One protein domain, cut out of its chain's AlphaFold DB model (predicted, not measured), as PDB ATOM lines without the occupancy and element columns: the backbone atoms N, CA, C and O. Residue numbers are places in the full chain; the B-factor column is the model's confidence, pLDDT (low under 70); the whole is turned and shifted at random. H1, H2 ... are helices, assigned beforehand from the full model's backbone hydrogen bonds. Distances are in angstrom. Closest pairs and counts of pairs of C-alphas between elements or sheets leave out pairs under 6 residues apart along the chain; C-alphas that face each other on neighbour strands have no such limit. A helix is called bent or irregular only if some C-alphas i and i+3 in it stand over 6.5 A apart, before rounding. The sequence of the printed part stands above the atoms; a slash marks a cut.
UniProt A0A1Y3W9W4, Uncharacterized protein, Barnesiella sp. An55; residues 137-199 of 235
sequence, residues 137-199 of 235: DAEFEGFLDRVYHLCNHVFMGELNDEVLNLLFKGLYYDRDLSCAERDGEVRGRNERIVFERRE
ATOM      1  N   ASP A 137      55.692  26.408 -10.768       85.75
ATOM      2  CA  ASP A 137      55.882  25.392  -9.722       85.75
ATOM      3  C   ASP A 137      56.756  25.913  -8.576       85.75
ATOM      4  O   ASP A 137      56.366  25.807  -7.417       85.75
ATOM      5  N   ALA A 138      57.868  26.578  -8.904       85.50
ATOM      6  CA  ALA A 138      58.795  27.136  -7.921       85.50
ATOM      7  C   ALA A 138      58.183  28.289  -7.102       85.50
ATOM      8  O   ALA A 138      58.393  28.385  -5.893       85.50
ATOM      9  N   GLU A 139      57.402  29.167  -7.738       86.00
ATOM     10  CA  GLU A 139      56.707  30.251  -7.030       86.00
ATOM     11  C   GLU A 139      55.610  29.713  -6.112       86.00
ATOM     12  O   GLU A 139      55.417  30.229  -5.010       86.00
ATOM     13  N   PHE A 140      54.913  28.663  -6.548       86.00
ATOM     14  CA  PHE A 140      53.867  28.026  -5.763       86.00
ATOM     15  C   PHE A 140      54.434  27.266  -4.558       86.00
ATOM     16  O   PHE A 140      53.895  27.388  -3.460       86.00
ATOM     17  N   GLU A 141      55.555  26.559  -4.717       85.31
ATOM     18  CA  GLU A 141      56.277  25.944  -3.595       85.31
ATOM     19  C   GLU A 141      56.721  26.996  -2.571       85.31
ATOM     20  O   GLU A 141      56.441  26.854  -1.382       85.31
ATOM     21  N   GLY A 142      57.306  28.113  -3.020       85.00
ATOM     22  CA  GLY A 142      57.685  29.221  -2.133       85.00
ATOM     23  C   GLY A 142      56.496  29.966  -1.501       85.00
ATOM     24  O   GLY A 142      56.656  30.677  -0.502       85.00
ATOM     25  N   PHE A 143      55.297  29.851  -2.072       85.94
ATOM     26  CA  PHE A 143      54.058  30.321  -1.454       85.94
ATOM     27  C   PHE A 143      53.581  29.352  -0.366       85.94
ATOM     28  O   PHE A 143      53.300  29.792   0.749       85.94
ATOM     29  N   LEU A 144      53.537  28.050  -0.661       84.94
ATOM     30  CA  LEU A 144      53.150  27.024   0.307       84.94
ATOM     31  C   LEU A 144      54.073  27.021   1.526       84.94
ATOM     32  O   LEU A 144      53.581  26.958   2.647       84.94
ATOM     33  N   ASP A 145      55.379  27.169   1.321       86.00
ATOM     34  CA  ASP A 145      56.359  27.242   2.407       86.00
ATOM     35  C   ASP A 145      56.045  28.392   3.380       86.00
ATOM     36  O   ASP A 145      55.986  28.214   4.597       86.00
ATOM     37  N   ARG A 146      55.681  29.566   2.848       84.94
ATOM     38  CA  ARG A 146      55.237  30.708   3.663       84.94
ATOM     39  C   ARG A 146      53.931  30.446   4.408       84.94
ATOM     40  O   ARG A 146      53.792  30.883   5.550       84.94
ATOM     41  N   VAL A 147      52.986  29.734   3.794       86.31
ATOM     42  CA  VAL A 147      51.747  29.313   4.466       86.31
ATOM     43  C   VAL A 147      52.061  28.346   5.609       86.31
ATOM     44  O   VAL A 147      51.538  28.523   6.708       86.31
ATOM     45  N   TYR A 148      52.954  27.377   5.400       84.50
ATOM     46  CA  TYR A 148      53.381  26.445   6.447       84.50
ATOM     47  C   TYR A 148      54.087  27.156   7.600       84.50
ATOM     48  O   TYR A 148      53.762  26.900   8.760       84.50
ATOM     49  N   HIS A 149      54.996  28.085   7.303       84.19
ATOM     50  CA  HIS A 149      55.645  28.913   8.315       84.19
ATOM     51  C   HIS A 149      54.628  29.700   9.149       84.19
ATOM     52  O   HIS A 149      54.684  29.662  10.380       84.19
ATOM     53  N   LEU A 150      53.651  30.342   8.502       86.62
ATOM     54  CA  LEU A 150      52.574  31.056   9.187       86.62
ATOM     55  C   LEU A 150      51.761  30.124  10.097       86.62
ATOM     56  O   LEU A 150      51.555  30.434  11.271       86.62
ATOM     57  N   CYS A 151      51.319  28.976   9.578       83.75
ATOM     58  CA  CYS A 151      50.556  28.002  10.352       83.75
ATOM     59  C   CYS A 151      51.343  27.501  11.567       83.75
ATOM     60  O   CYS A 151      50.778  27.434  12.655       83.75
ATOM     61  N   ASN A 152      52.635  27.200  11.413       84.00
ATOM     62  CA  ASN A 152      53.481  26.747  12.516       84.00
ATOM     63  C   ASN A 152      53.552  27.782  13.647       84.00
ATOM     64  O   ASN A 152      53.317  27.426  14.799       84.00
ATOM     65  N   HIS A 153      53.790  29.059  13.336       82.06
ATOM     66  CA  HIS A 153      53.818  30.117  14.354       82.06
ATOM     67  C   HIS A 153      52.470  30.280  15.068       82.06
ATOM     68  O   HIS A 153      52.424  30.396  16.292       82.06
ATOM     69  N   VAL A 154      51.360  30.212  14.326       81.56
ATOM     70  CA  VAL A 154      50.010  30.302  14.905       81.56
ATOM     71  C   VAL A 154      49.705  29.100  15.807       81.56
ATOM     72  O   VAL A 154      49.183  29.288  16.904       81.56
ATOM     73  N   PHE A 155      50.057  27.878  15.392       79.19
ATOM     74  CA  PHE A 155      49.852  26.673  16.205       79.19
ATOM     75  C   PHE A 155      50.696  26.666  17.481       79.19
ATOM     76  O   PHE A 155      50.220  26.193  18.512       79.19
ATOM     77  N   MET A 156      51.915  27.206  17.429       85.56
ATOM     78  CA  MET A 156      52.794  27.320  18.598       85.56
ATOM     79  C   MET A 156      52.438  28.507  19.511       85.56
ATOM     80  O   MET A 156      52.981  28.616  20.606       85.56
ATOM     81  N   GLY A 157      51.511  29.379  19.097       84.00
ATOM     82  CA  GLY A 157      51.114  30.570  19.855       84.00
ATOM     83  C   GLY A 157      52.112  31.732  19.778       84.00
ATOM     84  O   GLY A 157      51.982  32.700  20.523       84.00
ATOM     85  N   GLU A 158      53.087  31.667  18.872       84.00
ATOM     86  CA  GLU A 158      54.112  32.692  18.663       84.00
ATOM     87  C   GLU A 158      53.642  33.709  17.613       84.00
ATOM     88  O   GLU A 158      54.031  33.676  16.444       84.00
ATOM     89  N   LEU A 159      52.755  34.620  18.019       82.50
ATOM     90  CA  LEU A 159      52.243  35.676  17.141       82.50
ATOM     91  C   LEU A 159      53.203  36.870  17.098       82.50
ATOM     92  O   LEU A 159      53.007  37.869  17.786       82.50
ATOM     93  N   ASN A 160      54.234  36.759  16.266       83.25
ATOM     94  CA  ASN A 160      55.192  37.840  16.035       83.25
ATOM     95  C   ASN A 160      54.599  38.952  15.149       83.25
ATOM     96  O   ASN A 160      53.675  38.718  14.361       83.25
ATOM     97  N   ASP A 161      55.183  40.153  15.212       86.12
ATOM     98  CA  ASP A 161      54.754  41.320  14.424       86.12
ATOM     99  C   ASP A 161      54.707  41.045  12.915       86.12
ATOM    100  O   ASP A 161      53.859  41.588  12.208       86.12
ATOM    101  N   GLU A 162      55.587  40.184  12.403       83.94
ATOM    102  CA  GLU A 162      55.590  39.772  10.996       83.94
ATOM    103  C   GLU A 162      54.320  38.996  10.618       83.94
ATOM    104  O   GLU A 162      53.682  39.306   9.610       83.94
ATOM    105  N   VAL A 163      53.916  38.035  11.455       83.31
ATOM    106  CA  VAL A 163      52.705  37.219  11.273       83.31
ATOM    107  C   VAL A 163      51.458  38.093  11.369       83.31
ATOM    108  O   VAL A 163      50.578  38.019  10.507       83.31
ATOM    109  N   LEU A 164      51.398  38.968  12.375       84.56
ATOM    110  CA  LEU A 164      50.283  39.895  12.564       84.56
ATOM    111  C   LEU A 164      50.161  40.882  11.397       84.56
ATOM    112  O   LEU A 164      49.060  41.092  10.885       84.56
ATOM    113  N   ASN A 165      51.277  41.436  10.917       85.56
ATOM    114  CA  ASN A 165      51.284  42.311   9.745       85.56
ATOM    115  C   ASN A 165      50.881  41.580   8.463       85.56
ATOM    116  O   ASN A 165      50.170  42.156   7.638       85.56
ATOM    117  N   LEU A 166      51.321  40.334   8.275       86.12
ATOM    118  CA  LEU A 166      50.952  39.532   7.110       86.12
ATOM    119  C   LEU A 166      49.443  39.257   7.092       86.12
ATOM    120  O   LEU A 166      48.795  39.463   6.065       86.12
ATOM    121  N   LEU A 167      48.872  38.867   8.236       86.38
ATOM    122  CA  LEU A 167      47.432  38.648   8.389       86.38
ATOM    123  C   LEU A 167      46.637  39.945   8.195       86.38
ATOM    124  O   LEU A 167      45.638  39.949   7.478       86.38
ATOM    125  N   PHE A 168      47.098  41.056   8.776       87.06
ATOM    126  CA  PHE A 168      46.455  42.361   8.625       87.06
ATOM    127  C   PHE A 168      46.429  42.812   7.159       87.06
ATOM    128  O   PHE A 168      45.370  43.152   6.635       87.06
ATOM    129  N   LYS A 169      47.571  42.744   6.464       87.19
ATOM    130  CA  LYS A 169      47.649  43.056   5.029       87.19
ATOM    131  C   LYS A 169      46.773  42.124   4.197       87.19
ATOM    132  O   LYS A 169      46.134  42.591   3.264       87.19
ATOM    133  N   GLY A 170      46.708  40.838   4.547       85.06
ATOM    134  CA  GLY A 170      45.820  39.879   3.892       85.06
ATOM    135  C   GLY A 170      44.340  40.251   4.020       85.06
ATOM    136  O   GLY A 170      43.611  40.188   3.036       85.06
ATOM    137  N   LEU A 171      43.900  40.696   5.202       87.12
ATOM    138  CA  LEU A 171      42.506  41.084   5.455       87.12
ATOM    139  C   LEU A 171      42.092  42.382   4.750       87.12
ATOM    140  O   LEU A 171      40.935  42.518   4.354       87.12
ATOM    141  N   TYR A 172      43.011  43.340   4.608       88.06
ATOM    142  CA  TYR A 172      42.716  44.661   4.041       88.06
ATOM    143  C   TYR A 172      43.201  44.856   2.600       88.06
ATOM    144  O   TYR A 172      42.995  45.934   2.045       88.06
ATOM    145  N   TYR A 173      43.765  43.821   1.970       88.31
ATOM    146  CA  TYR A 173      44.380  43.889   0.642       88.31
ATOM    147  C   TYR A 173      43.505  44.592  -0.411       88.31
ATOM    148  O   TYR A 173      43.932  45.577  -1.014       88.31
ATOM    149  N   ASP A 174      42.257  44.148  -0.585       85.38
ATOM    150  CA  ASP A 174      41.348  44.705  -1.598       85.38
ATOM    151  C   ASP A 174      40.961  46.160  -1.301       85.38
ATOM    152  O   ASP A 174      40.833  46.995  -2.204       85.38
ATOM    153  N   ARG A 175      40.786  46.489  -0.016       86.00
ATOM    154  CA  ARG A 175      40.429  47.845   0.407       86.00
ATOM    155  C   ARG A 175      41.581  48.800   0.129       86.00
ATOM    156  O   ARG A 175      41.356  49.850  -0.474       86.00
ATOM    157  N   ASP A 176      42.783  48.417   0.539       84.44
ATOM    158  CA  ASP A 176      43.978  49.242   0.429       84.44
ATOM    159  C   ASP A 176      44.368  49.452  -1.042       84.44
ATOM    160  O   ASP A 176      44.709  50.574  -1.417       84.44
ATOM    161  N   LEU A 177      44.192  48.442  -1.905       85.38
ATOM    162  CA  LEU A 177      44.317  48.601  -3.360       85.38
ATOM    163  C   LEU A 177      43.329  49.627  -3.920       85.38
ATOM    164  O   LEU A 177      43.729  50.538  -4.642       85.38
ATOM    165  N   SER A 178      42.049  49.535  -3.550       83.44
ATOM    166  CA  SER A 178      41.029  50.468  -4.045       83.44
ATOM    167  C   SER A 178      41.262  51.913  -3.581       83.44
ATOM    168  O   SER A 178      40.873  52.871  -4.253       83.44
ATOM    169  N   CYS A 179      41.860  52.092  -2.401       83.44
ATOM    170  CA  CYS A 179      42.261  53.398  -1.895       83.44
ATOM    171  C   CYS A 179      43.489  53.910  -2.653       83.44
ATOM    172  O   CYS A 179      43.470  55.045  -3.121       83.44
ATOM    173  N   ALA A 180      44.501  53.062  -2.858       85.50
ATOM    174  CA  ALA A 180      45.711  53.414  -3.593       85.50
ATOM    175  C   ALA A 180      45.426  53.808  -5.053       85.50
ATOM    176  O   ALA A 180      46.017  54.768  -5.547       85.50
ATOM    177  N   GLU A 181      44.496  53.131  -5.732       85.56
ATOM    178  CA  GLU A 181      44.069  53.503  -7.088       85.56
ATOM    179  C   GLU A 181      43.420  54.889  -7.126       85.56
ATOM    180  O   GLU A 181      43.794  55.722  -7.953       85.56
ATOM    181  N   ARG A 182      42.484  55.170  -6.207       77.75
ATOM    182  CA  ARG A 182      41.825  56.484  -6.125       77.75
ATOM    183  C   ARG A 182      42.817  57.588  -5.782       77.75
ATOM    184  O   ARG A 182      42.781  58.651  -6.399       77.75
ATOM    185  N   ASP A 183      43.718  57.337  -4.839       81.19
ATOM    186  CA  ASP A 183      44.754  58.294  -4.455       81.19
ATOM    187  C   ASP A 183      45.740  58.537  -5.606       81.19
ATOM    188  O   ASP A 183      46.155  59.675  -5.834       81.19
ATOM    189  N   GLY A 184      46.063  57.496  -6.379       84.00
ATOM    190  CA  GLY A 184      46.851  57.588  -7.605       84.00
ATOM    191  C   GLY A 184      46.150  58.398  -8.698       84.00
ATOM    192  O   GLY A 184      46.768  59.275  -9.301       84.00
ATOM    193  N   GLU A 185      44.852  58.178  -8.916       87.00
ATOM    194  CA  GLU A 185      44.047  58.930  -9.887       87.00
ATOM    195  C   GLU A 185      43.943  60.412  -9.501       87.00
ATOM    196  O   GLU A 185      44.123  61.298 -10.341       87.00
ATOM    197  N   VAL A 186      43.696  60.703  -8.220       85.62
ATOM    198  CA  VAL A 186      43.647  62.074  -7.699       85.62
ATOM    199  C   VAL A 186      45.013  62.744  -7.820       85.62
ATOM    200  O   VAL A 186      45.088  63.888  -8.274       85.62
ATOM    201  N   ARG A 187      46.103  62.045  -7.479       83.50
ATOM    202  CA  ARG A 187      47.464  62.575  -7.627       83.50
ATOM    203  C   ARG A 187      47.796  62.855  -9.093       83.50
ATOM    204  O   ARG A 187      48.230  63.961  -9.394       83.50
ATOM    205  N   GLY A 188      47.487  61.931 -10.003       85.94
ATOM    206  CA  GLY A 188      47.692  62.115 -11.441       85.94
ATOM    207  C   GLY A 188      46.867  63.270 -12.023       85.94
ATOM    208  O   GLY A 188      47.373  64.059 -12.822       85.94
ATOM    209  N   ARG A 189      45.613  63.445 -11.579       85.75
ATOM    210  CA  ARG A 189      44.788  64.609 -11.950       85.75
ATOM    211  C   ARG A 189      45.379  65.918 -11.429       85.75
ATOM    212  O   ARG A 189      45.432  66.891 -12.176       85.75
ATOM    213  N   ASN A 190      45.848  65.943 -10.184       82.50
ATOM    214  CA  ASN A 190      46.460  67.130  -9.588       82.50
ATOM    215  C   ASN A 190      47.777  67.502 -10.284       82.50
ATOM    216  O   ASN A 190      47.994  68.674 -10.581       82.50
ATOM    217  N   GLU A 191      48.623  66.523 -10.603       85.00
ATOM    218  CA  GLU A 191      49.860  66.734 -11.363       85.00
ATOM    219  C   GLU A 191      49.575  67.285 -12.762       85.00
ATOM    220  O   GLU A 191      50.212  68.254 -13.180       85.00
ATOM    221  N   ARG A 192      48.561  66.750 -13.454       79.75
ATOM    222  CA  ARG A 192      48.132  67.258 -14.761       79.75
ATOM    223  C   ARG A 192      47.634  68.703 -14.691       79.75
ATOM    224  O   ARG A 192      48.021  69.512 -15.526       79.75
ATOM    225  N   ILE A 193      46.834  69.052 -13.682       75.62
ATOM    226  CA  ILE A 193      46.366  70.432 -13.466       75.62
ATOM    227  C   ILE A 193      47.550  71.377 -13.209       75.62
ATOM    228  O   ILE A 193      47.570  72.493 -13.724       75.62
ATOM    229  N   VAL A 194      48.546  70.948 -12.429       77.19
ATOM    230  CA  VAL A 194      49.759  71.742 -12.172       77.19
ATOM    231  C   VAL A 194      50.583  71.930 -13.450       77.19
ATOM    232  O   VAL A 194      51.069  73.036 -13.686       77.19
ATOM    233  N   PHE A 195      50.710  70.898 -14.289       68.62
ATOM    234  CA  PHE A 195      51.368  70.991 -15.596       68.62
ATOM    235  C   PHE A 195      50.640  71.951 -16.548       68.62
ATOM    236  O   PHE A 195      51.254  72.897 -17.035       68.62
ATOM    237  N   GLU A 196      49.329  71.778 -16.745       70.06
ATOM    238  CA  GLU A 196      48.516  72.648 -17.612       70.06
ATOM    239  C   GLU A 196      48.511  74.107 -17.118       70.06
ATOM    240  O   GLU A 196      48.489  75.049 -17.914       70.06
ATOM    241  N   ARG A 197      48.564  74.326 -15.796       68.44
ATOM    242  CA  ARG A 197      48.680  75.671 -15.218       68.44
ATOM    243  C   ARG A 197      50.044  76.303 -15.497       68.44
ATOM    244  O   ARG A 197      50.090  77.475 -15.853       68.44
ATOM    245  N   ARG A 198      51.139  75.540 -15.390       62.66
ATOM    246  CA  ARG A 198      52.489  76.022 -15.731       62.66
ATOM    247  C   ARG A 198      52.625  76.394 -17.208       62.66
ATOM    248  O   ARG A 198      53.299  77.371 -17.502       62.66
ATOM    249  N   GLU A 199      51.974  75.666 -18.117       59.19
ATOM    250  CA  GLU A 199      51.945  76.030 -19.542       59.19
ATOM    251  C   GLU A 199      51.170  77.333 -19.800       59.19
ATOM    252  O   GLU A 199      51.574  78.131 -20.641       59.19
TER     253      GLU A 199
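This is residues 137 to 199 of the 235 residues of an uncharacterized protein of Barnesiella sp. An55 (UniProt A0A1Y3W9W4). A long bent helix, H2, and a shorter helix, H1, meet near their joined ends as an open L with few contacts at its corner. The short first arm of H2, H2a, lies at that corner, and the long second arm, H2b, sticks out from it with no other part beside it. The printed part has 63 residues, with two named helices in the order H1, H2 and no named strand; its class is all helix. It is extended, with a radius of gyration of the C-alphas of 19.6 A and spans of 61 by 29 by 16 A.

By its hydrogen bonds H2, residues 161 to 199, was assigned as one helix, but it is bent: C-alphas 171 and 174 are 8.0 A apart. Its arms H2a, residues 161 to 171, and H2b, residues 174 to 199, are about perpendicular, at 80 degrees. H1, residues 137 to 156, is close to H2a but not clearly touching it; their closest C-alphas, those of Leu 150 and Val 163, are 6.5 A apart. H1 and H2a run opposite ways at a steep tilt of 64 degrees. H1 and H2b are apart. Every O i to N i+4 pair is within hydrogen-bond range in H2a and H2b; in H1 15 of 16 are.

H2b measures 37.6 A from C-alpha 174 to C-alpha 199, which lies at (51.945, 76.030, -19.542). H2a measures 15.2 A and begins with C-alpha 161 at (54.754, 41.320, 14.424). H1 measures 28.6 A and begins with C-alpha 137 at (55.882, 25.392, -9.722).

The two C-alphas farthest apart, those of Met 156 and Glu 199, are 61.9 A apart. Residues 137 to 148 of H1 and 168 to 199 of H2 stand free. The link from H1 to H2, four residues, is tight, and the printed part has no cut. The mean pLDDT of the printed part is 82.9; residue 195 and residues 197 to 199 are under 70.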